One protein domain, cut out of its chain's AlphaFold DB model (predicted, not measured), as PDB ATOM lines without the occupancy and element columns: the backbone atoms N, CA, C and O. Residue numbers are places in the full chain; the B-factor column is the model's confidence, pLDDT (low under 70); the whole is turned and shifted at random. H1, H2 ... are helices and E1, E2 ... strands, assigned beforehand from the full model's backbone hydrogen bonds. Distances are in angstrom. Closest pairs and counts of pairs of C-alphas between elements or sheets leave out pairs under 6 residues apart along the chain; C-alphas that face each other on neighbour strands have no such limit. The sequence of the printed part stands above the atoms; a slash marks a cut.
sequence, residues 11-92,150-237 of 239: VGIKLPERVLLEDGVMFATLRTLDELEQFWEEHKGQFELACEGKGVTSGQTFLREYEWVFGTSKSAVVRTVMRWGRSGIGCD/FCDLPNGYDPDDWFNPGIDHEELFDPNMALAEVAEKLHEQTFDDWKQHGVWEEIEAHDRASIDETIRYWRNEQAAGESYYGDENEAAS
ATOM      1  N   VAL A  11      40.281  32.268 -30.255       95.00
ATOM      2  CA  VAL A  11      40.329  30.826 -29.932       95.00
ATOM      3  C   VAL A  11      38.967  30.221 -29.532       95.00
ATOM      4  O   VAL A  11      38.746  29.008 -29.587       95.00
ATOM      5  N   GLY A  12      38.012  31.053 -29.104       93.81
ATOM      6  CA  GLY A  12      36.640  30.643 -28.787       93.81
ATOM      7  C   GLY A  12      35.734  30.516 -30.016       93.81
ATOM      8  O   GLY A  12      34.616  30.002 -29.918       93.81
ATOM      9  N   ILE A  13      36.192  30.981 -31.178       94.88
ATOM     10  CA  ILE A  13      35.437  30.991 -32.427       94.88
ATOM     11  C   ILE A  13      35.873  29.792 -33.266       94.88
ATOM     12  O   ILE A  13      36.964  29.765 -33.834       94.88
ATOM     13  N   LYS A  14      34.985  28.798 -33.376       94.62
ATOM     14  CA  LYS A  14      35.264  27.564 -34.119       94.62
ATOM     15  C   LYS A  14      35.564  27.834 -35.597       94.62
ATOM     16  O   LYS A  14      34.813  28.566 -36.262       94.62
ATOM     17  N   LEU A  15      36.618  27.179 -36.080       95.56
ATOM     18  CA  LEU A  15      36.922  26.986 -37.495       95.56
ATOM     19  C   LEU A  15      36.511  25.575 -37.928       95.56
ATOM     20  O   LEU A  15      36.507  24.663 -37.098       95.56
ATOM     21  N   PRO A  16      36.125  25.388 -39.197       95.56
ATOM     22  CA  PRO A  16      35.953  24.057 -39.753       95.56
ATOM     23  C   PRO A  16      37.323  23.385 -39.915       95.56
ATOM     24  O   PRO A  16      38.267  23.982 -40.427       95.56
ATOM     25  N   GLU A  17      37.420  22.145 -39.455       96.62
ATOM     26  CA  GLU A  17      38.661  21.373 -39.435       96.62
ATOM     27  C   GLU A  17      38.863  20.603 -40.739       96.62
ATOM     28  O   GLU A  17      37.938  19.950 -41.224       96.62
ATOM     29  N   ARG A  18      40.078  20.686 -41.297       95.94
ATOM     30  CA  ARG A  18      40.503  20.042 -42.553       95.94
ATOM     31  C   ARG A  18      39.595  20.375 -43.745       95.94
ATOM     32  O   ARG A  18      39.375  19.557 -44.634       95.94
ATOM     33  N   VAL A  19      39.068  21.599 -43.767       95.88
ATOM     34  CA  VAL A  19      38.280  22.151 -44.877       95.88
ATOM     35  C   VAL A  19      39.041  23.321 -45.485       95.88
ATOM     36  O   VAL A  19      39.425  24.245 -44.769       95.88
ATOM     37  N   LEU A  20      39.231  23.292 -46.805       95.94
ATOM     38  CA  LEU A  20      39.795  24.417 -47.543       95.94
ATOM     39  C   LEU A  20      38.767  25.554 -47.605       95.94
ATOM     40  O   LEU A  20      37.677  25.382 -48.156       95.94
ATOM     41  N   LEU A  21      39.107  26.697 -47.018       93.25
ATOM     42  CA  LEU A  21      38.278  27.899 -47.025       93.25
ATOM     43  C   LEU A  21      38.469  28.703 -48.319       93.25
ATOM     44  O   LEU A  21      39.424  28.488 -49.063       93.25
ATOM     45  N   GLU A  22      37.563  29.656 -48.566       84.12
ATOM     46  CA  GLU A  22      37.541  30.487 -49.783       84.12
ATOM     47  C   GLU A  22      38.868  31.219 -50.037       84.12
ATOM     48  O   GLU A  22      39.307  31.302 -51.180       84.12
ATOM     49  N   ASP A  23      39.551  31.651 -48.973       87.81
ATOM     50  CA  ASP A  23      40.825  32.378 -49.046       87.81
ATOM     51  C   ASP A  23      42.054  31.446 -49.183       87.81
ATOM     52  O   ASP A  23      43.191  31.862 -48.968       87.81
ATOM     53  N   GLY A  24      41.846  30.164 -49.510       93.69
ATOM     54  CA  GLY A  24      42.929  29.199 -49.737       93.69
ATOM     55  C   GLY A  24      43.637  28.732 -48.463       93.69
ATOM     56  O   GLY A  24      44.769  28.259 -48.524       93.69
ATOM     57  N   VAL A  25      42.974  28.858 -47.314       97.56
ATOM     58  CA  VAL A  25      43.502  28.478 -46.000       97.56
ATOM     59  C   VAL A  25      42.832  27.216 -45.468       97.56
ATOM     60  O   VAL A  25      41.668  26.943 -45.769       97.56
ATOM     61  N   MET A  26      43.543  26.464 -44.637       98.44
ATOM     62  CA  MET A  26      43.018  25.282 -43.965       98.44
ATOM     63  C   MET A  26      43.445  25.265 -42.501       98.44
ATOM     64  O   MET A  26      44.617  25.430 -42.181       98.44
ATOM     65  N   PHE A  27      42.479  25.036 -41.618       98.38
ATOM     66  CA  PHE A  27      42.716  24.822 -40.196       98.38
ATOM     67  C   PHE A  27      42.754  23.325 -39.883       98.38
ATOM     68  O   PHE A  27      41.901  22.579 -40.373       98.38
ATOM     69  N   ALA A  28      43.692  22.887 -39.049       98.06
ATOM     70  CA  ALA A  28      43.791  21.505 -38.590       98.06
ATOM     71  C   ALA A  28      44.292  21.437 -37.143       98.06
ATOM     72  O   ALA A  28      45.143  22.229 -36.746       98.06
ATOM     73  N   THR A  29      43.800  20.466 -36.374       97.88
ATOM     74  CA  THR A  29      44.421  20.067 -35.105       97.88
ATOM     75  C   THR A  29      45.323  18.865 -35.375       97.88
ATOM     76  O   THR A  29      44.845  17.861 -35.908       97.88
ATOM     77  N   LEU A  30      46.610  18.971 -35.046       97.50
ATOM     78  CA  LEU A  30      47.638  17.966 -35.350       97.50
ATOM     79  C   LEU A  30      48.399  17.642 -34.061       97.50
ATOM     80  O   LEU A  30      49.410  18.266 -33.770       97.50
ATOM     81  N   ARG A  31      47.868  16.738 -33.240       96.00
ATOM     82  CA  ARG A  31      48.275  16.545 -31.834       96.00
ATOM     83  C   ARG A  31      49.523  15.701 -31.636       96.00
ATOM     84  O   ARG A  31      50.025  15.653 -30.519       96.00
ATOM     85  N   THR A  32      49.981  15.013 -32.673       96.38
ATOM     86  CA  THR A  32      51.188  14.183 -32.636       96.38
ATOM     87  C   THR A  32      52.126  14.566 -33.770       96.38
ATOM     88  O   THR A  32      51.702  15.142 -34.780       96.38
ATOM     89  N   LEU A  33      53.408  14.231 -33.619       96.56
ATOM     90  CA  LEU A  33      54.405  14.473 -34.659       96.56
ATOM     91  C   LEU A  33      54.065  13.723 -35.957       96.56
ATOM     92  O   LEU A  33      54.222  14.276 -37.044       96.56
ATOM     93  N   ASP A  34      53.529  12.506 -35.842       96.81
ATOM     94  CA  ASP A  34      53.063  11.709 -36.981       96.81
ATOM     95  C   ASP A  34      51.892  12.380 -37.719       96.81
ATOM     96  O   ASP A  34      51.878  12.413 -38.951       96.81
ATOM     97  N   GLU A  35      50.925  12.956 -36.992       97.62
ATOM     98  CA  GLU A  35      49.813  13.698 -37.603       97.62
ATOM     99  C   GLU A  35      50.305  14.940 -38.352       97.62
ATOM    100  O   GLU A  35      49.827  15.210 -39.459       97.62
ATOM    101  N   LEU A  36      51.252  15.681 -37.764       97.81
ATOM    102  CA  LEU A  36      51.849  16.859 -38.388       97.81
ATOM    103  C   LEU A  36      52.606  16.491 -39.665       97.81
ATOM    104  O   LEU A  36      52.365  17.092 -40.714       97.81
ATOM    105  N   GLU A  37      53.483  15.491 -39.595       97.56
ATOM    106  CA  GLU A  37      54.279  15.052 -40.740       97.56
ATOM    107  C   GLU A  37      53.392  14.512 -41.865       97.56
ATOM    108  O   GLU A  37      53.552  14.917 -43.017       97.56
ATOM    109  N   GLN A  38      52.406  13.666 -41.548       98.00
ATOM    110  CA  GLN A  38      51.483  13.145 -42.554       98.00
ATOM    111  C   GLN A  38      50.692  14.274 -43.223       98.00
ATOM    112  O   GLN A  38      50.602  14.326 -44.453       98.00
ATOM    113  N   PHE A  39      50.122  15.185 -42.428       98.19
ATOM    114  CA  PHE A  39      49.355  16.304 -42.968       98.19
ATOM    115  C   PHE A  39      50.222  17.174 -43.880       98.19
ATOM    116  O   PHE A  39      49.784  17.551 -44.972       98.19
ATOM    117  N   TRP A  40      51.451  17.470 -43.452       97.81
ATOM    118  CA  TRP A  40      52.374  18.283 -44.225       97.81
ATOM    119  C   TRP A  40      52.788  17.598 -45.529       97.81
ATOM    120  O   TRP A  40      52.707  18.222 -46.582       97.81
ATOM    121  N   GLU A  41      53.128  16.310 -45.524       97.44
ATOM    122  CA  GLU A  41      53.478  15.581 -46.750       97.44
ATOM    123  C   GLU A  41      52.338  15.563 -47.780       97.44
ATOM    124  O   GLU A  41      52.584  15.731 -48.979       97.44
ATOM    125  N   GLU A  42      51.093  15.423 -47.320       97.56
ATOM    126  CA  GLU A  42      49.899  15.446 -48.171       97.56
ATOM    127  C   GLU A  42      49.631  16.835 -48.782       97.56
ATOM    128  O   GLU A  42      49.169  16.925 -49.923       97.56
ATOM    129  N   HIS A  43      49.942  17.921 -48.061       96.75
ATOM    130  CA  HIS A  43      49.513  19.281 -48.420       96.75
ATOM    131  C   HIS A  43      50.648  20.271 -48.715       96.75
ATOM    132  O   HIS A  43      50.376  21.403 -49.123       96.75
ATOM    133  N   LYS A  44      51.922  19.881 -48.606       94.25
ATOM    134  CA  LYS A  44      53.069  20.779 -48.849       94.25
ATOM    135  C   LYS A  44      53.118  21.349 -50.262       94.25
ATOM    136  O   LYS A  44      53.759  22.364 -50.493       94.25
ATOM    137  N   GLY A  45      52.485  20.688 -51.233       94.81
ATOM    138  CA  GLY A  45      52.338  21.210 -52.596       94.81
ATOM    139  C   GLY A  45      51.275  22.307 -52.733       94.81
ATOM    140  O   GLY A  45      51.255  22.994 -53.751       94.81
ATOM    141  N   GLN A  46      50.399  22.453 -51.738       95.88
ATOM    142  CA  GLN A  46      49.270  23.380 -51.726       95.88
ATOM    143  C   GLN A  46      49.524  24.608 -50.848       95.88
ATOM    144  O   GLN A  46      49.075  25.696 -51.202       95.88
ATOM    145  N   PHE A  47      50.207  24.444 -49.714       97.19
ATOM    146  CA  PHE A  47      50.422  25.520 -48.745       97.19
ATOM    147  C   PHE A  47      51.880  25.974 -48.705       97.19
ATOM    148  O   PHE A  47      52.807  25.171 -48.814       97.19
ATOM    149  N   GLU A  48      52.071  27.280 -48.532       95.62
ATOM    150  CA  GLU A  48      53.394  27.908 -48.470       95.62
ATOM    151  C   GLU A  48      53.729  28.438 -47.076       95.62
ATOM    152  O   GLU A  48      54.904  28.579 -46.731       95.62
ATOM    153  N   LEU A  49      52.694  28.726 -46.291       98.00
ATOM    154  CA  LEU A  49      52.778  29.410 -45.013       98.00
ATOM    155  C   LEU A  49      51.892  28.709 -43.987       98.00
ATOM    156  O   LEU A  49      50.865  28.119 -44.343       98.00
ATOM    157  N   ALA A  50      52.253  28.828 -42.715       98.12
ATOM    158  CA  ALA A  50      51.419  28.388 -41.612       98.12
ATOM    159  C   ALA A  50      51.573  29.276 -40.373       98.12
ATOM    160  O   ALA A  50      52.575  29.964 -40.217       98.12
ATOM    161  N   CYS A  51      50.585  29.223 -39.486       97.88
ATOM    162  CA  CYS A  51      50.714  29.632 -38.091       97.88
ATOM    163  C   CYS A  51      50.402  28.435 -37.192       97.88
ATOM    164  O   CYS A  51      49.376  27.779 -37.388       97.88
ATOM    165  N   GLU A  52      51.265  28.197 -36.214       96.69
ATOM    166  CA  GLU A  52      51.125  27.196 -35.161       96.69
ATOM    167  C   GLU A  52      50.704  27.875 -33.855       96.69
ATOM    168  O   GLU A  52      51.238  28.924 -33.493       96.69
ATOM    169  N   GLY A  53      49.764  27.270 -33.130       95.75
ATOM    170  CA  GLY A  53      49.521  27.592 -31.730       95.75
ATOM    171  C   GLY A  53      50.453  26.813 -30.803       95.75
ATOM    172  O   GLY A  53      50.484  25.583 -30.830       95.75
ATOM    173  N   LYS A  54      51.170  27.535 -29.943       90.50
ATOM    174  CA  LYS A  54      52.067  27.009 -28.908       90.50
ATOM    175  C   LYS A  54      51.388  27.032 -27.547       90.50
ATOM    176  O   LYS A  54      50.660  27.968 -27.216       90.50
ATOM    177  N   GLY A  55      51.609  26.004 -26.733       86.19
ATOM    178  CA  GLY A  55      51.086  25.941 -25.371       86.19
ATOM    179  C   GLY A  55      51.650  27.051 -24.479       86.19
ATOM    180  O   GLY A  55      52.846  27.074 -24.204       86.19
ATOM    181  N   VAL A  56      50.790  27.939 -23.965       84.50
ATOM    182  CA  VAL A  56      51.174  28.959 -22.970       84.50
ATOM    183  C   VAL A  56      50.397  28.816 -21.664       84.50
ATOM    184  O   VAL A  56      49.212  28.475 -21.634       84.50
ATOM    185  N   THR A  57      51.063  29.123 -20.549       78.44
ATOM    186  CA  THR A  57      50.489  28.996 -19.195       78.44
ATOM    187  C   THR A  57      49.512  30.120 -18.836       78.44
ATOM    188  O   THR A  57      48.663  29.946 -17.962       78.44
ATOM    189  N   SER A  58      49.600  31.261 -19.521       77.38
ATOM    190  CA  SER A  58      48.753  32.449 -19.335       77.38
ATOM    191  C   SER A  58      47.346  32.305 -19.934       77.38
ATOM    192  O   SER A  58      46.454  33.089 -19.602       77.38
ATOM    193  N   GLY A  59      47.123  31.262 -20.743       81.19
ATOM    194  CA  GLY A  59      45.876  30.999 -21.455       81.19
ATOM    195  C   GLY A  59      45.911  31.482 -22.906       81.19
ATOM    196  O   GLY A  59      46.537  32.483 -23.225       81.19
ATOM    197  N   GLN A  60      45.201  30.756 -23.773       89.38
ATOM    198  CA  GLN A  60      45.214  30.982 -25.219       89.38
ATOM    199  C   GLN A  60      44.247  32.092 -25.651       89.38
ATOM    200  O   GLN A  60      43.105  32.169 -25.176       89.38
ATOM    201  N   THR A  61      44.679  32.904 -26.606       92.69
ATOM    202  CA  THR A  61      43.955  34.002 -27.244       92.69
ATOM    203  C   THR A  61      43.538  33.670 -28.679       92.69
ATOM    204  O   THR A  61      42.376  33.886 -29.044       92.69
ATOM    205  N   PHE A  62      44.452  33.143 -29.491       94.75
ATOM    206  CA  PHE A  62      44.360  33.033 -30.945       94.75
ATOM    207  C   PHE A  62      44.202  31.591 -31.432       94.75
ATOM    208  O   PHE A  62      43.178  31.272 -32.046       94.75
ATOM    209  N   LEU A  63      45.170  30.725 -31.130       95.94
ATOM    210  CA  LEU A  63      45.159  29.297 -31.458       95.94
ATOM    211  C   LEU A  63      45.441  28.483 -30.198       95.94
ATOM    212  O   LEU A  63      46.104  28.946 -29.277       95.94
ATOM    213  N   ARG A  64      44.912  27.265 -30.131       95.25
ATOM    214  CA  ARG A  64      45.317  26.315 -29.087       95.25
ATOM    215  C   ARG A  64      46.629  25.649 -29.462       95.25
ATOM    216  O   ARG A  64      47.024  25.632 -30.620       95.25
ATOM    217  N   GLU A  65      47.249  25.032 -28.469       94.44
ATOM    218  CA  GLU A  65      48.353  24.116 -28.714       94.44
ATOM    219  C   GLU A  65      47.941  23.042 -29.731       94.44
ATOM    220  O   GLU A  65      46.819  22.517 -29.661       94.44
ATOM    221  N   TYR A  66      48.831  22.766 -30.687       95.50
ATOM    222  CA  TYR A  66      48.626  21.843 -31.812       95.50
ATOM    223  C   TYR A  66      47.565  22.260 -32.835       95.50
ATOM    224  O   TYR A  66      47.247  21.485 -33.743       95.50
ATOM    225  N   GLU A  67      46.974  23.447 -32.706       97.88
ATOM    226  CA  GLU A  67      46.157  24.019 -33.765       97.88
ATOM    227  C   GLU A  67      47.055  24.713 -34.785       97.88
ATOM    228  O   GLU A  67      47.892  25.545 -34.445       97.88
ATOM    229  N   TRP A  68      46.825  24.400 -36.054       98.31
ATOM    230  CA  TRP A  68      47.552  24.962 -37.180       98.31
ATOM    231  C   TRP A  68      46.593  25.626 -38.159       98.31
ATOM    232  O   TRP A  68      45.490  25.132 -38.419       98.31
ATOM    233  N   VAL A  69      47.031  26.735 -38.746       98.44
ATOM    234  CA  VAL A  69      46.380  27.376 -39.892       98.44
ATOM    235  C   VAL A  69      47.384  27.445 -41.030       98.44
ATOM    236  O   VAL A  69      48.336  28.211 -40.955       98.44
ATOM    237  N   PHE A  70      47.151  26.679 -42.090       98.50
ATOM    238  CA  PHE A  70      47.965  26.662 -43.304       98.50
ATOM    239  C   PHE A  70      47.338  27.534 -44.390       98.50
ATOM    240  O   PHE A  70      46.113  27.658 -44.456       98.50
ATOM    241  N   GLY A  71      48.150  28.116 -45.270       97.75
ATOM    242  CA  GLY A  71      47.661  28.938 -46.374       97.75
ATOM    243  C   GLY A  71      48.718  29.297 -47.412       97.75
ATOM    244  O   GLY A  71      49.871  28.869 -47.347       97.75
ATOM    245  N   THR A  72      48.299  30.093 -48.394       95.69
ATOM    246  CA  THR A  72      49.140  30.575 -49.507       95.69
ATOM    247  C   THR A  72      49.501  32.056 -49.404       95.69
ATOM    248  O   THR A  72      50.325  32.536 -50.172       95.69
ATOM    249  N   SER A  73      48.905  32.802 -48.468       97.06
ATOM    250  CA  SER A  73      49.238  34.209 -48.227       97.06
ATOM    251  C   SER A  73      49.278  34.528 -46.737       97.06
ATOM    252  O   SER A  73      48.495  33.988 -45.949       97.06
ATOM    253  N   LYS A  74      50.185  35.433 -46.357       97.94
ATOM    254  CA  LYS A  74      50.369  35.890 -44.973       97.94
ATOM    255  C   LYS A  74      49.071  36.473 -44.418       97.94
ATOM    256  O   LYS A  74      48.595  36.061 -43.361       97.94
ATOM    257  N   SER A  75      48.465  37.373 -45.194       97.62
ATOM    258  CA  SER A  75      47.218  38.045 -44.839       97.62
ATOM    259  C   SER A  75      46.084  37.054 -44.577       97.62
ATOM    260  O   SER A  75      45.435  37.141 -43.537       97.62
ATOM    261  N   ALA A  76      45.871  36.054 -45.445       97.69
ATOM    262  CA  ALA A  76      44.793  35.083 -45.252       97.69
ATOM    263  C   ALA A  76      45.004  34.195 -44.014       97.69
ATOM    264  O   ALA A  76      44.045  33.924 -43.279       97.69
ATOM    265  N   VAL A  77      46.248  33.767 -43.754       98.25
ATOM    266  CA  VAL A  77      46.594  32.978 -42.562       98.25
ATOM    267  C   VAL A  77      46.304  33.789 -41.298       98.25
ATOM    268  O   VAL A  77      45.496  33.359 -40.474       98.25
ATOM    269  N   VAL A  78      46.859  34.998 -41.174       98.06
ATOM    270  CA  VAL A  78      46.665  35.852 -39.989       98.06
ATOM    271  C   VAL A  78      45.201  36.246 -39.813       98.06
ATOM    272  O   VAL A  78      44.653  36.106 -38.719       98.06
ATOM    273  N   ARG A  79      44.512  36.638 -40.890       97.56
ATOM    274  CA  ARG A  79      43.069  36.927 -40.884       97.56
ATOM    275  C   ARG A  79      42.267  35.765 -40.292       97.56
ATOM    276  O   ARG A  79      41.321  35.978 -39.526       97.56
ATOM    277  N   THR A  80      42.646  34.534 -40.624       97.88
ATOM    278  CA  THR A  80      42.003  33.313 -40.122       97.88
ATOM    279  C   THR A  80      42.336  33.066 -38.656       97.88
ATOM    280  O   THR A  80      41.420  32.836 -37.862       97.88
ATOM    281  N   VAL A  81      43.606  33.195 -38.265       97.38
ATOM    282  CA  VAL A  81      44.067  33.105 -36.867       97.38
ATOM    283  C   VAL A  81      43.325  34.104 -35.975       97.38
ATOM    284  O   VAL A  81      42.719  33.717 -34.977       97.38
ATOM    285  N   MET A  82      43.238  35.365 -36.395       96.56
ATOM    286  CA  MET A  82      42.544  36.441 -35.677       96.56
ATOM    287  C   MET A  82      41.014  36.325 -35.720       96.56
ATOM    288  O   MET A  82      40.315  37.086 -35.046       96.56
ATOM    289  N   ARG A  83      40.471  35.381 -36.506       96.44
ATOM    290  CA  ARG A  83      39.029  35.205 -36.754       96.44
ATOM    291  C   ARG A  83      38.386  36.510 -37.218       96.44
ATOM    292  O   ARG A  83      37.324  36.909 -36.722       96.44
ATOM    293  N   TRP A  84      39.060  37.180 -38.147       95.38
ATOM    294  CA  TRP A  84      38.700  38.507 -38.623       95.38
ATOM    295  C   TRP A  84      37.231  38.584 -39.049       95.38
ATOM    296  O   TRP A  84      36.685  37.665 -39.662       95.38
ATOM    297  N   GLY A  85      36.561  39.677 -38.684       93.75
ATOM    298  CA  GLY A  85      35.124  39.861 -38.913       93.75
ATOM    299  C   GLY A  85      34.204  39.076 -37.964       93.75
ATOM    300  O   GLY A  85      32.993  39.295 -37.983       93.75
ATOM    301  N   ARG A  86      34.740  38.195 -37.103       94.00
ATOM    302  CA  ARG A  86      33.973  37.448 -36.084       94.00
ATOM    303  C   ARG A  86      34.426  37.739 -34.651       94.00
ATOM    304  O   ARG A  86      33.589  37.698 -33.751       94.00
ATOM    305  N   SER A  87      35.711  38.024 -34.437       93.31
ATOM    306  CA  SER A  87      36.301  38.350 -33.124       93.31
ATOM    307  C   SER A  87      36.006  39.773 -32.647       93.31
ATOM    308  O   SER A  87      36.048  40.041 -31.449       93.31
ATOM    309  N   GLY A  88      35.640  40.668 -33.567       92.94
ATOM    310  CA  GLY A  88      35.443  42.092 -33.287       92.94
ATOM    311  C   GLY A  88      36.708  42.929 -33.452       92.94
ATOM    312  O   GLY A  88      36.593  44.146 -33.419       92.94
ATOM    313  N   ILE A  89      37.862  42.295 -33.694       95.50
ATOM    314  CA  ILE A  89      39.097  42.996 -34.050       95.50
ATOM    315  C   ILE A  89      38.875  43.730 -35.376       95.50
ATOM    316  O   ILE A  89      38.277  43.178 -36.311       95.50
ATOM    317  N   GLY A  90      39.331  44.975 -35.430       96.06
ATOM    318  CA  GLY A  90      39.241  45.839 -36.600       96.06
ATOM    319  C   GLY A  90      40.505  46.669 -36.779       96.06
ATOM    320  O   GLY A  90      41.514  46.414 -36.126       96.06
ATOM    321  N   CYS A  91      40.432  47.669 -37.654       97.50
ATOM    322  CA  CYS A  91      41.454  48.707 -37.746       97.50
ATOM    323  C   CYS A  91      40.829  50.066 -37.440       97.50
ATOM    324  O   CYS A  91      39.684  50.332 -37.826       97.50
ATOM    325  N   ASP A  92      41.599  50.940 -36.806       96.81
ATOM    326  CA  ASP A  92      41.288  52.357 -36.703       96.81
ATOM    327  C   ASP A  92      42.507  53.215 -37.045       96.81
ATOM    328  O   ASP A  92      43.647  52.751 -37.056       96.81
ATOM    329  N   PHE A 150      45.618  48.071 -35.386       96.88
ATOM    330  CA  PHE A 150      44.494  47.245 -34.950       96.88
ATOM    331  C   PHE A 150      43.731  47.917 -33.810       96.88
ATOM    332  O   PHE A 150      44.298  48.633 -32.995       96.88
ATOM    333  N   CYS A 151      42.438  47.644 -33.709       95.00
ATOM    334  CA  CYS A 151      41.612  48.079 -32.593       95.00
ATOM    335  C   CYS A 151      40.796  46.913 -32.031       95.00
ATOM    336  O   CYS A 151      40.627  45.878 -32.681       95.00
ATOM    337  N   ASP A 152      40.311  47.084 -30.796       93.38
ATOM    338  CA  ASP A 152      39.553  46.065 -30.059       93.38
ATOM    339  C   ASP A 152      40.300  44.715 -29.942       93.38
ATOM    340  O   ASP A 152      39.695  43.639 -29.987       93.38
ATOM    341  N   LEU A 153      41.629  44.773 -29.769       93.12
ATOM    342  CA  LEU A 153      42.456  43.588 -29.561       93.12
ATOM    343  C   LEU A 153      42.026  42.818 -28.291       93.12
ATOM    344  O   LEU A 153      41.641  43.416 -27.275       93.12
ATOM    345  N   PRO A 154      42.058  41.474 -28.327       90.25
ATOM    346  CA  PRO A 154      41.659  40.641 -27.198       90.25
ATOM    347  C   PRO A 154      42.602  40.807 -25.998       90.25
ATOM    348  O   PRO A 154      43.711  41.305 -26.125       90.25
ATOM    349  N   ASN A 155      42.150  40.393 -24.810       86.25
ATOM    350  CA  ASN A 155      42.950  40.361 -23.574       86.25
ATOM    351  C   ASN A 155      43.638  41.678 -23.156       86.25
ATOM    352  O   ASN A 155      44.430  41.678 -22.219       86.25
ATOM    353  N   GLY A 156      43.256  42.810 -23.755       82.44
ATOM    354  CA  GLY A 156      43.813  44.118 -23.421       82.44
ATOM    355  C   GLY A 156      45.194  44.376 -24.016       82.44
ATOM    356  O   GLY A 156      45.882  45.244 -23.490       82.44
ATOM    357  N   TYR A 157      45.588  43.652 -25.074       88.69
ATOM    358  CA  TYR A 157      46.765  44.020 -25.866       88.69
ATOM    359  C   TYR A 157      46.659  45.482 -26.304       88.69
ATOM    360  O   TYR A 157      45.607  45.907 -26.796       88.69
ATOM    361  N   ASP A 158      47.740  46.232 -26.104       90.25
ATOM    362  CA  ASP A 158      47.833  47.610 -26.563       90.25
ATOM    363  C   ASP A 158      48.106  47.612 -28.074       90.25
ATOM    364  O   ASP A 158      49.089  47.009 -28.511       90.25
ATOM    365  N   PRO A 159      47.253  48.251 -28.894       92.00
ATOM    366  CA  PRO A 159      47.527  48.456 -30.309       92.00
ATOM    367  C   PRO A 159      48.890  49.072 -30.622       92.00
ATOM    368  O   PRO A 159      49.455  48.748 -31.665       92.00
ATOM    369  N   ASP A 160      49.394  49.960 -29.762       88.25
ATOM    370  CA  ASP A 160      50.659  50.663 -30.000       88.25
ATOM    371  C   ASP A 160      51.883  49.789 -29.672       88.25
ATOM    372  O   ASP A 160      52.953  50.016 -30.231       88.25
ATOM    373  N   ASP A 161      51.704  48.740 -28.861       89.00
ATOM    374  CA  ASP A 161      52.744  47.753 -28.527       89.00
ATOM    375  C   ASP A 161      52.580  46.435 -29.311       89.00
ATOM    376  O   ASP A 161      53.275  45.454 -29.041       89.00
ATOM    377  N   TRP A 162      51.637  46.370 -30.261       91.69
ATOM    378  CA  TRP A 162      51.337  45.135 -30.993       91.69
ATOM    379  C   TRP A 162      52.504  44.659 -31.860       91.69
ATOM    380  O   TRP A 162      52.701  43.460 -32.028       91.69
ATOM    381  N   PHE A 163      53.262  45.590 -32.431       90.44
ATOM    382  CA  PHE A 163      54.384  45.287 -33.307       90.44
ATOM    383  C   PHE A 163      55.704  45.396 -32.551       90.44
ATOM    384  O   PHE A 163      55.922  46.342 -31.792       90.44
ATOM    385  N   ASN A 164      56.606  44.440 -32.768       85.38
ATOM    386  CA  ASN A 164      57.909  44.446 -32.123       85.38
ATOM    387  C   ASN A 164      58.761  45.622 -32.644       85.38
ATOM    388  O   ASN A 164      59.133  45.629 -33.818       85.38
ATOM    389  N   PRO A 165      59.182  46.566 -31.783       83.06
ATOM    390  CA  PRO A 165      59.941  47.745 -32.209       83.06
ATOM    391  C   PRO A 165      61.348  47.423 -32.746       83.06
ATOM    392  O   PRO A 165      62.026  48.302 -33.272       83.06
ATOM    393  N   GLY A 166      61.826  46.185 -32.577       82.00
ATOM    394  CA  GLY A 166      63.075  45.694 -33.160       82.00
ATOM    395  C   GLY A 166      62.967  45.289 -34.633       82.00
ATOM    396  O   GLY A 166      63.985  44.926 -35.226       82.00
ATOM    397  N   ILE A 167      61.768  45.331 -35.215       83.38
ATOM    398  CA  ILE A 167      61.489  44.975 -36.607       83.38
ATOM    399  C   ILE A 167      61.105  46.245 -37.365       83.38
ATOM    400  O   ILE A 167      60.435  47.125 -36.834       83.38
ATOM    401  N   ASP A 168      61.565  46.352 -38.609       85.88
ATOM    402  CA  ASP A 168      61.177  47.455 -39.484       85.88
ATOM    403  C   ASP A 168      59.791  47.172 -40.075       85.88
ATOM    404  O   ASP A 168      59.635  46.301 -40.936       85.88
ATOM    405  N   HIS A 169      58.784  47.883 -39.574       90.81
ATOM    406  CA  HIS A 169      57.405  47.829 -40.051       90.81
ATOM    407  C   HIS A 169      57.093  49.049 -40.922       90.81
ATOM    408  O   HIS A 169      57.510  50.175 -40.646       90.81
ATOM    409  N   GLU A 170      56.306  48.838 -41.975       92.88
ATOM    410  CA  GLU A 170      55.712  49.919 -42.749       92.88
ATOM    411  C   GLU A 170      54.703  50.683 -41.881       92.88
ATOM    412  O   GLU A 170      53.602  50.215 -41.578       92.88
ATOM    413  N   GLU A 171      55.064  51.912 -41.528       91.06
ATOM    414  CA  GLU A 171      54.154  52.842 -40.876       91.06
ATOM    415  C   GLU A 171      53.048  53.285 -41.851       91.06
ATOM    416  O   GLU A 171      53.292  53.993 -42.833       91.06
ATOM    417  N   LEU A 172      51.806  52.894 -41.564       95.50
ATOM    418  CA  LEU A 172      50.637  53.200 -42.389       95.50
ATOM    419  C   LEU A 172      50.000  54.526 -41.948       95.50
ATOM    420  O   LEU A 172      49.031  54.536 -41.195       95.50
ATOM    421  N   PHE A 173      50.544  55.664 -42.384       95.31
ATOM    422  CA  PHE A 173      50.129  56.991 -41.890       95.31
ATOM    423  C   PHE A 173      49.171  57.774 -42.804       95.31
ATOM    424  O   PHE A 173      48.719  58.848 -42.407       95.31
ATOM    425  N   ASP A 174      48.833  57.282 -44.005       94.62
ATOM    426  CA  ASP A 174      47.837  57.947 -44.861       94.62
ATOM    427  C   ASP A 174      46.404  57.632 -44.379       94.62
ATOM    428  O   ASP A 174      45.936  56.495 -44.517       94.62
ATOM    429  N   PRO A 175      45.653  58.621 -43.854       94.44
ATOM    430  CA  PRO A 175      44.299  58.399 -43.348       94.44
ATOM    431  C   PRO A 175      43.279  58.048 -44.442       94.44
ATOM    432  O   PRO A 175      42.159  57.658 -44.118       94.44
ATOM    433  N   ASN A 176      43.624  58.205 -45.725       94.81
ATOM    434  CA  ASN A 176      42.721  57.931 -46.845       94.81
ATOM    435  C   ASN A 176      42.864  56.515 -47.415       94.81
ATOM    436  O   ASN A 176      42.129  56.171 -48.344       94.81
ATOM    437  N   MET A 177      43.781  55.699 -46.881       97.00
ATOM    438  CA  MET A 177      43.921  54.303 -47.294       97.00
ATOM    439  C   MET A 177      42.602  53.545 -47.128       97.00
ATOM    440  O   MET A 177      41.852  53.736 -46.165       97.00
ATOM    441  N   ALA A 178      42.310  52.654 -48.075       97.75
ATOM    442  CA  ALA A 178      41.125  51.818 -47.983       97.75
ATOM    443  C   ALA A 178      41.274  50.833 -46.815       97.75
ATOM    444  O   ALA A 178      42.291  50.160 -46.689       97.75
ATOM    445  N   LEU A 179      40.224  50.674 -46.003       96.88
ATOM    446  CA  LEU A 179      40.265  49.796 -44.824       96.88
ATOM    447  C   LEU A 179      40.688  48.351 -45.154       96.88
ATOM    448  O   LEU A 179      41.338  47.700 -44.343       96.88
ATOM    449  N   ALA A 180      40.325  47.849 -46.339       96.69
ATOM    450  CA  ALA A 180      40.726  46.518 -46.792       96.69
ATOM    451  C   ALA A 180      42.243  46.412 -47.024       96.69
ATOM    452  O   ALA A 180      42.845  45.436 -46.590       96.69
ATOM    453  N   GLU A 181      42.845  47.430 -47.639       98.12
ATOM    454  CA  GLU A 181      44.292  47.513 -47.873       98.12
ATOM    455  C   GLU A 181      45.056  47.659 -46.552       98.12
ATOM    456  O   GLU A 181      46.057  46.984 -46.332       98.12
ATOM    457  N   VAL A 182      44.546  48.487 -45.634       98.19
ATOM    458  CA  VAL A 182      45.107  48.629 -44.281       98.19
ATOM    459  C   VAL A 182      45.102  47.290 -43.552       98.19
ATOM    460  O   VAL A 182      46.123  46.881 -43.010       98.19
ATOM    461  N   ALA A 183      43.960  46.597 -43.538       98.19
ATOM    462  CA  ALA A 183      43.849  45.303 -42.876       98.19
ATOM    463  C   ALA A 183      44.811  44.278 -43.488       98.19
ATOM    464  O   ALA A 183      45.482  43.565 -42.752       98.19
ATOM    465  N   GLU A 184      44.908  44.222 -44.818       98.12
ATOM    466  CA  GLU A 184      45.848  43.345 -45.516       98.12
ATOM    467  C   GLU A 184      47.294  43.611 -45.087       98.12
ATOM    468  O   GLU A 184      47.940  42.700 -44.574       98.12
ATOM    469  N   LYS A 185      47.764  44.861 -45.175       98.19
ATOM    470  CA  LYS A 185      49.125  45.242 -44.769       98.19
ATOM    471  C   LYS A 185      49.404  44.955 -43.292       98.19
ATOM    472  O   LYS A 185      50.469  44.445 -42.960       98.19
ATOM    473  N   LEU A 186      48.466  45.245 -42.388       98.12
ATOM    474  CA  LEU A 186      48.637  44.941 -40.962       98.12
ATOM    475  C   LEU A 186      48.713  43.430 -40.700       98.12
ATOM    476  O   LEU A 186      49.513  42.991 -39.871       98.12
ATOM    477  N   HIS A 187      47.925  42.618 -41.409       98.12
ATOM    478  CA  HIS A 187      48.012  41.162 -41.301       98.12
ATOM    479  C   HIS A 187      49.341  40.619 -41.837       98.12
ATOM    480  O   HIS A 187      49.927  39.740 -41.211       98.12
ATOM    481  N   GLU A 188      49.835  41.127 -42.970       97.69
ATOM    482  CA  GLU A 188      51.132  40.706 -43.516       97.69
ATOM    483  C   GLU A 188      52.282  41.020 -42.557       97.69
ATOM    484  O   GLU A 188      53.102  40.146 -42.279       97.69
ATOM    485  N   GLN A 189      52.287  42.224 -41.985       96.62
ATOM    486  CA  GLN A 189      53.276  42.632 -40.987       96.62
ATOM    487  C   GLN A 189      53.183  41.805 -39.702       96.62
ATOM    488  O   GLN A 189      54.205  41.444 -39.133       96.62
ATOM    489  N   THR A 190      51.969  41.441 -39.276       96.31
ATOM    490  CA  THR A 190      51.762  40.563 -38.111       96.31
ATOM    491  C   THR A 190      52.332  39.172 -38.355       96.31
ATOM    492  O   THR A 190      52.943  38.598 -37.461       96.31
ATOM    493  N   PHE A 191      52.180  38.633 -39.567       96.88
ATOM    494  CA  PHE A 191      52.790  37.354 -39.919       96.88
ATOM    495  C   PHE A 191      54.317  37.420 -39.815       96.88
ATOM    496  O   PHE A 191      54.940  36.513 -39.269       96.88
ATOM    497  N   ASP A 192      54.917  38.490 -40.339       94.69
ATOM    498  CA  ASP A 192      56.370  38.674 -40.305       94.69
ATOM    499  C   ASP A 192      56.897  38.867 -38.876       94.69
ATOM    500  O   ASP A 192      57.973  38.364 -38.554       94.69
ATOM    501  N   ASP A 193      56.116  39.516 -38.013       93.31
ATOM    502  CA  ASP A 193      56.393  39.655 -36.581       93.31
ATOM    503  C   ASP A 193      56.348  38.292 -35.864       93.31
ATOM    504  O   ASP A 193      57.308  37.892 -35.207       93.31
ATOM    505  N   TRP A 194      55.286  37.511 -36.091       93.94
ATOM    506  CA  TRP A 194      55.099  36.164 -35.527       93.94
ATOM    507  C   TRP A 194      56.107  35.128 -36.028       93.94
ATOM    508  O   TRP A 194      56.284  34.084 -35.402       93.94
ATOM    509  N   LYS A 195      56.770  35.387 -37.157       92.06
ATOM    510  CA  LYS A 195      57.830  34.516 -37.679       92.06
ATOM    511  C   LYS A 195      59.132  34.665 -36.890       92.06
ATOM    512  O   LYS A 195      60.013  33.810 -36.974       92.06
ATOM    513  N   GLN A 196      59.302  35.754 -36.140       84.19
ATOM    514  CA  GLN A 196      60.508  35.954 -35.351       84.19
ATOM    515  C   GLN A 196      60.483  35.098 -34.084       84.19
ATOM    516  O   GLN A 196      59.708  35.336 -33.157       84.19
ATOM    517  N   HIS A 197      61.378  34.109 -34.038       68.50
ATOM    518  CA  HIS A 197      61.513  33.206 -32.900       68.50
ATOM    519  C   HIS A 197      61.650  33.962 -31.571       68.50
ATOM    520  O   HIS A 197      62.515  34.827 -31.412       68.50
ATOM    521  N   GLY A 198      60.825  33.580 -30.594       67.06
ATOM    522  CA  GLY A 198      60.883  34.093 -29.225       67.06
ATOM    523  C   GLY A 198      60.265  35.477 -29.015       67.06
ATOM    524  O   GLY A 198      60.321  35.979 -27.895       67.06
ATOM    525  N   VAL A 199      59.677  36.093 -30.048       70.25
ATOM    526  CA  VAL A 199      58.925  37.352 -29.904       70.25
ATOM    527  C   VAL A 199      57.519  37.085 -29.365       70.25
ATOM    528  O   VAL A 199      57.034  37.822 -28.510       70.25
ATOM    529  N   TRP A 200      56.897  35.992 -29.809       76.62
ATOM    530  CA  TRP A 200      55.558  35.587 -29.391       76.62
ATOM    531  C   TRP A 200      55.587  34.214 -28.734       76.62
ATOM    532  O   TRP A 200      56.121  33.257 -29.283       76.62
ATOM    533  N   GLU A 201      55.003  34.123 -27.539       83.06
ATOM    534  CA  GLU A 201      54.947  32.865 -26.785       83.06
ATOM    535  C   GLU A 201      53.818  31.945 -27.275       83.06
ATOM    536  O   GLU A 201      53.935  30.731 -27.169       83.06
ATOM    537  N   GLU A 202      52.723  32.517 -27.789       90.12
ATOM    538  CA  GLU A 202      51.499  31.780 -28.135       90.12
ATOM    539  C   GLU A 202      51.422  31.352 -29.609       90.12
ATOM    540  O   GLU A 202      50.864  30.298 -29.903       90.12
ATOM    541  N   ILE A 203      51.929  32.161 -30.542       93.56
ATOM    542  CA  ILE A 203      51.846  31.888 -31.982       93.56
ATOM    543  C   ILE A 203      53.244  31.893 -32.574       93.56
ATOM    544  O   ILE A 203      54.028  32.795 -32.296       93.56
ATOM    545  N   GLU A 204      53.506  30.932 -33.452       95.00
ATOM    546  CA  GLU A 204      54.689  30.929 -34.304       95.00
ATOM    547  C   GLU A 204      54.256  30.861 -35.771       95.00
ATOM    548  O   GLU A 204      53.398  30.058 -36.150       95.00
ATOM    549  N   ALA A 205      54.786  31.757 -36.605       96.88
ATOM    550  CA  ALA A 205      54.532  31.745 -38.041       96.88
ATOM    551  C   ALA A 205      55.671  31.051 -38.793       96.88
ATOM    552  O   ALA A 205      56.847  31.215 -38.481       96.88
ATOM    553  N   HIS A 206      55.309  30.310 -39.833       97.31
ATOM    554  CA  HIS A 206      56.210  29.434 -40.561       97.31
ATOM    555  C   HIS A 206      56.074  29.624 -42.071       97.31
ATOM    556  O   HIS A 206      54.971  29.721 -42.607       97.31
ATOM    557  N   ASP A 207      57.202  29.613 -42.774       97.12
ATOM    558  CA  ASP A 207      57.248  29.251 -44.192       97.12
ATOM    559  C   ASP A 207      57.519  27.750 -44.374       97.12
ATOM    560  O   ASP A 207      57.851  27.046 -43.417       97.12
ATOM    561  N   ARG A 208      57.429  27.256 -45.615       95.88
ATOM    562  CA  ARG A 208      57.685  25.841 -45.953       95.88
ATOM    563  C   ARG A 208      58.970  25.286 -45.340       95.88
ATOM    564  O   ARG A 208      58.947  24.191 -44.790       95.88
ATOM    565  N   ALA A 209      60.070  26.034 -45.439       96.44
ATOM    566  CA  ALA A 209      61.363  25.575 -44.952       96.44
ATOM    567  C   ALA A 209      61.345  25.447 -43.426       96.44
ATOM    568  O   ALA A 209      61.754  24.421 -42.898       96.44
ATOM    569  N   SER A 210      60.793  26.434 -42.721       96.06
ATOM    570  CA  SER A 210      60.679  26.382 -41.261       96.06
ATOM    571  C   SER A 210      59.720  25.289 -40.757       96.06
ATOM    572  O   SER A 210      59.943  24.757 -39.672       96.06
ATOM    573  N   ILE A 211      58.704  24.888 -41.536       96.75
ATOM    574  CA  ILE A 211      57.860  23.717 -41.216       96.75
ATOM    575  C   ILE A 211      58.693  22.432 -41.321       96.75
ATOM    576  O   ILE A 211      58.728  21.644 -40.374       96.75
ATOM    577  N   ASP A 212      59.415  22.245 -42.434       97.56
ATOM    578  CA  ASP A 212      60.311  21.095 -42.632       97.56
ATOM    579  C   ASP A 212      61.376  21.019 -41.521       97.56
ATOM    580  O   ASP A 212      61.694  19.944 -41.004       97.56
ATOM    581  N   GLU A 213      61.928  22.168 -41.128       96.75
ATOM    582  CA  GLU A 213      62.903  22.279 -40.044       96.75
ATOM    583  C   GLU A 213      62.309  21.913 -38.686       96.75
ATOM    584  O   GLU A 213      62.959  21.182 -37.938       96.75
ATOM    585  N   THR A 214      61.081  22.353 -38.401       95.31
ATOM    586  CA  THR A 214      60.354  22.037 -37.162       95.31
ATOM    587  C   THR A 214      60.096  20.536 -37.047       95.31
ATOM    588  O   THR A 214      60.432  19.929 -36.030       95.31
ATOM    589  N   ILE A 215      59.588  19.900 -38.109       97.31
ATOM    590  CA  ILE A 215      59.357  18.445 -38.135       97.31
ATOM    591  C   ILE A 215      60.677  17.695 -37.927       97.31
ATOM    592  O   ILE A 215      60.768  16.790 -37.096       97.31
ATOM    593  N   ARG A 216      61.735  18.096 -38.641       97.81
ATOM    594  CA  ARG A 216      63.060  17.472 -38.520       97.81
ATOM    595  C   ARG A 216      63.655  17.637 -37.122       97.81
ATOM    596  O   ARG A 216      64.273  16.697 -36.629       97.81
ATOM    597  N   TYR A 217      63.506  18.810 -36.508       96.50
ATOM    598  CA  TYR A 217      63.953  19.063 -35.139       96.50
ATOM    599  C   TYR A 217      63.309  18.064 -34.176       96.50
ATOM    600  O   TYR A 217      64.022  17.311 -33.516       96.50
ATOM    601  N   TRP A 218      61.981  17.949 -34.196       96.62
ATOM    602  CA  TRP A 218      61.266  17.035 -33.304       96.62
ATOM    603  C   TRP A 218      61.557  15.557 -33.568       96.62
ATOM    604  O   TRP A 218      61.671  14.781 -32.621       96.62
ATOM    605  N   ARG A 219      61.768  15.158 -34.828       97.19
ATOM    606  CA  ARG A 219      62.224  13.793 -35.152       97.19
ATOM    607  C   ARG A 219      63.604  13.487 -34.569       97.19
ATOM    608  O   ARG A 219      63.847  12.353 -34.159       97.19
ATOM    609  N   ASN A 220      64.500  14.471 -34.510       96.75
ATOM    610  CA  ASN A 220      65.811  14.292 -33.888       96.75
ATOM    611  C   ASN A 220      65.705  14.163 -32.362       96.75
ATOM    612  O   ASN A 220      66.358  13.282 -31.807       96.75
ATOM    613  N   GLU A 221      64.871  14.977 -31.705       96.75
ATOM    614  CA  GLU A 221      64.598  14.858 -30.259       96.75
ATOM    615  C   GLU A 221      64.005  13.476 -29.927       96.75
ATOM    616  O   GLU A 221      64.525  12.760 -29.068       96.75
ATOM    617  N   GLN A 222      63.013  13.021 -30.706       94.88
ATOM    618  CA  GLN A 222      62.429  11.681 -30.579       94.88
ATOM    619  C   GLN A 222      63.488  10.576 -30.742       94.88
ATOM    620  O   GLN A 222      63.536   9.628 -29.957       94.88
ATOM    621  N   ALA A 223      64.370  10.688 -31.741       95.75
ATOM    622  CA  ALA A 223      65.444   9.720 -31.972       95.75
ATOM    623  C   ALA A 223      66.513   9.722 -30.863       95.75
ATOM    624  O   ALA A 223      67.156   8.694 -30.631       95.75
ATOM    625  N   ALA A 224      66.700  10.851 -30.176       95.69
ATOM    626  CA  ALA A 224      67.567  10.969 -29.009       95.69
ATOM    627  C   ALA A 224      66.930  10.396 -27.726       95.69
ATOM    628  O   ALA A 224      67.638  10.201 -26.737       95.69
ATOM    629  N   GLY A 225      65.635  10.063 -27.753       92.75
ATOM    630  CA  GLY A 225      64.878   9.613 -26.585       92.75
ATOM    631  C   GLY A 225      64.475  10.751 -25.643       92.75
ATOM    632  O   GLY A 225      64.151  10.480 -24.487       92.75
ATOM    633  N   GLU A 226      64.521  11.992 -26.127       94.31
ATOM    634  CA  GLU A 226      64.052  13.184 -25.422       94.31
ATOM    635  C   GLU A 226      62.549  13.404 -25.669       94.31
ATOM    636  O   GLU A 226      61.933  12.716 -26.488       94.31
ATOM    637  N   SER A 227      61.950  14.353 -24.943       91.31
ATOM    638  CA  SER A 227      60.555  14.752 -25.174       91.31
ATOM    639  C   SER A 227      60.411  15.490 -26.506       91.31
ATOM    640  O   SER A 227      61.309  16.226 -26.918       91.31
ATOM    641  N   TYR A 228      59.290  15.287 -27.195       92.56
ATOM    642  CA  TYR A 228      59.053  15.836 -28.529       92.56
ATOM    643  C   TYR A 228      57.595  16.248 -28.744       92.56
ATOM    644  O   TYR A 228      56.724  15.978 -27.925       92.56
ATOM    645  N   TYR A 229      57.334  16.910 -29.873       93.88
ATOM    646  CA  TYR A 229      56.008  17.398 -30.251       93.88
ATOM    647  C   TYR A 229      54.920  16.320 -30.128       93.88
ATOM    648  O   TYR A 229      54.877  15.368 -30.914       93.88
ATOM    649  N   GLY A 230      54.005  16.517 -29.178       92.69
ATOM    650  CA  GLY A 230      52.817  15.687 -29.026       92.69
ATOM    651  C   GLY A 230      53.065  14.304 -28.417       92.69
ATOM    652  O   GLY A 230      52.183  13.446 -28.523       92.69
ATOM    653  N   ASP A 231      54.232  14.064 -27.813       92.12
ATOM    654  CA  ASP A 231      54.588  12.780 -27.197       92.12
ATOM    655  C   ASP A 231      53.614  12.357 -26.080       92.12
ATOM    656  O   ASP A 231      53.298  11.172 -25.917       92.12
ATOM    657  N   GLU A 232      53.035  13.318 -25.364       90.75
ATOM    658  CA  GLU A 232      52.042  13.094 -24.322       90.75
ATOM    659  C   GLU A 232      50.707  12.588 -24.886       90.75
ATOM    660  O   GLU A 232      49.957  11.883 -24.200       90.75
ATOM    661  N   ASN A 233      50.414  12.905 -26.150       90.62
ATOM    662  CA  ASN A 233      49.179  12.513 -26.826       90.62
ATOM    663  C   ASN A 233      49.264  11.100 -27.428       90.62
ATOM    664  O   ASN A 233      48.230  10.458 -27.648       90.62
ATOM    665  N   GLU A 234      50.473  10.572 -27.633       83.94
ATOM    666  CA  GLU A 234      50.687   9.192 -28.087       83.94
ATOM    667  C   GLU A 234      50.404   8.174 -26.973       83.94
ATOM    668  O   GLU A 234      49.824   7.115 -27.207       83.94
ATOM    669  N   ALA A 235      50.733   8.507 -25.721       61.66
ATOM    670  CA  ALA A 235      50.458   7.636 -24.578       61.66
ATOM    671  C   ALA A 235      48.957   7.573 -24.232       61.66
ATOM    672  O   ALA A 235      48.443   6.517 -23.854       61.66
ATOM    673  N   ALA A 236      48.241   8.689 -24.396       57.38
ATOM    674  CA  ALA A 236      46.804   8.796 -24.134       57.38
ATOM    675  C   ALA A 236      45.918   8.074 -25.169       57.38
ATOM    676  O   ALA A 236      44.740   7.842 -24.907       57.38
ATOM    677  N   SER A 237      46.459   7.705 -26.333       49.72
ATOM    678  CA  SER A 237      45.735   6.970 -27.382       49.72
ATOM    679  C   SER A 237      45.820   5.439 -27.237       49.72
ATOM    680  O   SER A 237      45.149   4.715 -27.976       49.72
TER     681      SER A 237
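This is residues 11 to 92 and 150 to 237 of the 239 residues of an uncharacterized protein of Pseudomonas stutzeri (UniProt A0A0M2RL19). A small antiparallel sheet of four strands sits in the middle, with H2 and H3 on one face and H1 and H4 on the other: three layers, helices on both faces of a sheet. The two long helices H3 and H4 stand up from opposite faces and reach toward opposite ends of an elongated body, with E4 and residues 150 to 178 at the H3 end and the short H5 at the other. The printed part has 170 residues, with five named helices and five named strands in the order E1 H1 E2 E3 H2 E4 H3 E5 H4 H5; the sheet's order is E1 - E3 - E2 - E5. The class is mixed, helices and strands, with 80 residues in named elements, under half. The whole is compact, radius of gyration of the C-alphas 16.5 A, spanning 55 by 31 by 28 A.

E1, residues 26 to 29, is an edge strand beside E3, residues 67 to 71, with N 26 and O 70 at 2.8 A. E1, H1 (residues 33 to 43) and E2 (residues 49 to 53) form a split strand-helix-strand unit, two strands running the same way with E3 between them, and its crossover is right-handed. E2 and E3 are a hairpin, with N 51 and O 69 at 2.9 A. H2, residues 74 to 81, has a height of 8.3 A over the sheet. E4, residues 90 to 92, pairs with no named strand, but its residues 90 to 91 pair antiparallel with residues 150 to 151. H3, residues 179 to 194, touches H2 with residues 184 to 191 alone, about perpendicular at 86 degrees; the closest C-alphas, of Ser 75 and His 187, are 4.8 A apart. E5, residues 203 to 207, is the other edge strand, beside E2, with N 52 and O 204 at 2.8 A. H4, residues 208 to 224, touches H1 with residues 215 to 219 alone, at a shallow tilt of 28 degrees, opposite ways; the closest C-alphas, of Glu 37 and Ile 215, are 6.6 A apart. H5, residues 231 to 236, is close to H1 but not clearly touching, Leu 33 and Asp 231 having the closest C-alphas at 7.7 A. Every O i to N i+4 pair is within hydrogen-bond range in H1, H2, H3 and H4; in H5 it is 0 of 2, with 1 of 3 O i to N i+3 pairs.

E1 begins at C-alpha 26 (43.018, 25.282, -43.965). H1 is 15.4 A long, H3 22.2 A and H4 24.6 A; H5 ends at C-alpha 236 (46.804, 8.796, -24.134).

The C-alphas of Asn 176 and Gly 225, the two farthest apart, are 56.9 A apart. Residues 93 to 149 are not printed; C-alphas 92 and 150 are 6.3 A apart across the cut. The link from E2 to E3 is long. Residues 197 to 198 and 235 to 237 have pLDDT under 70.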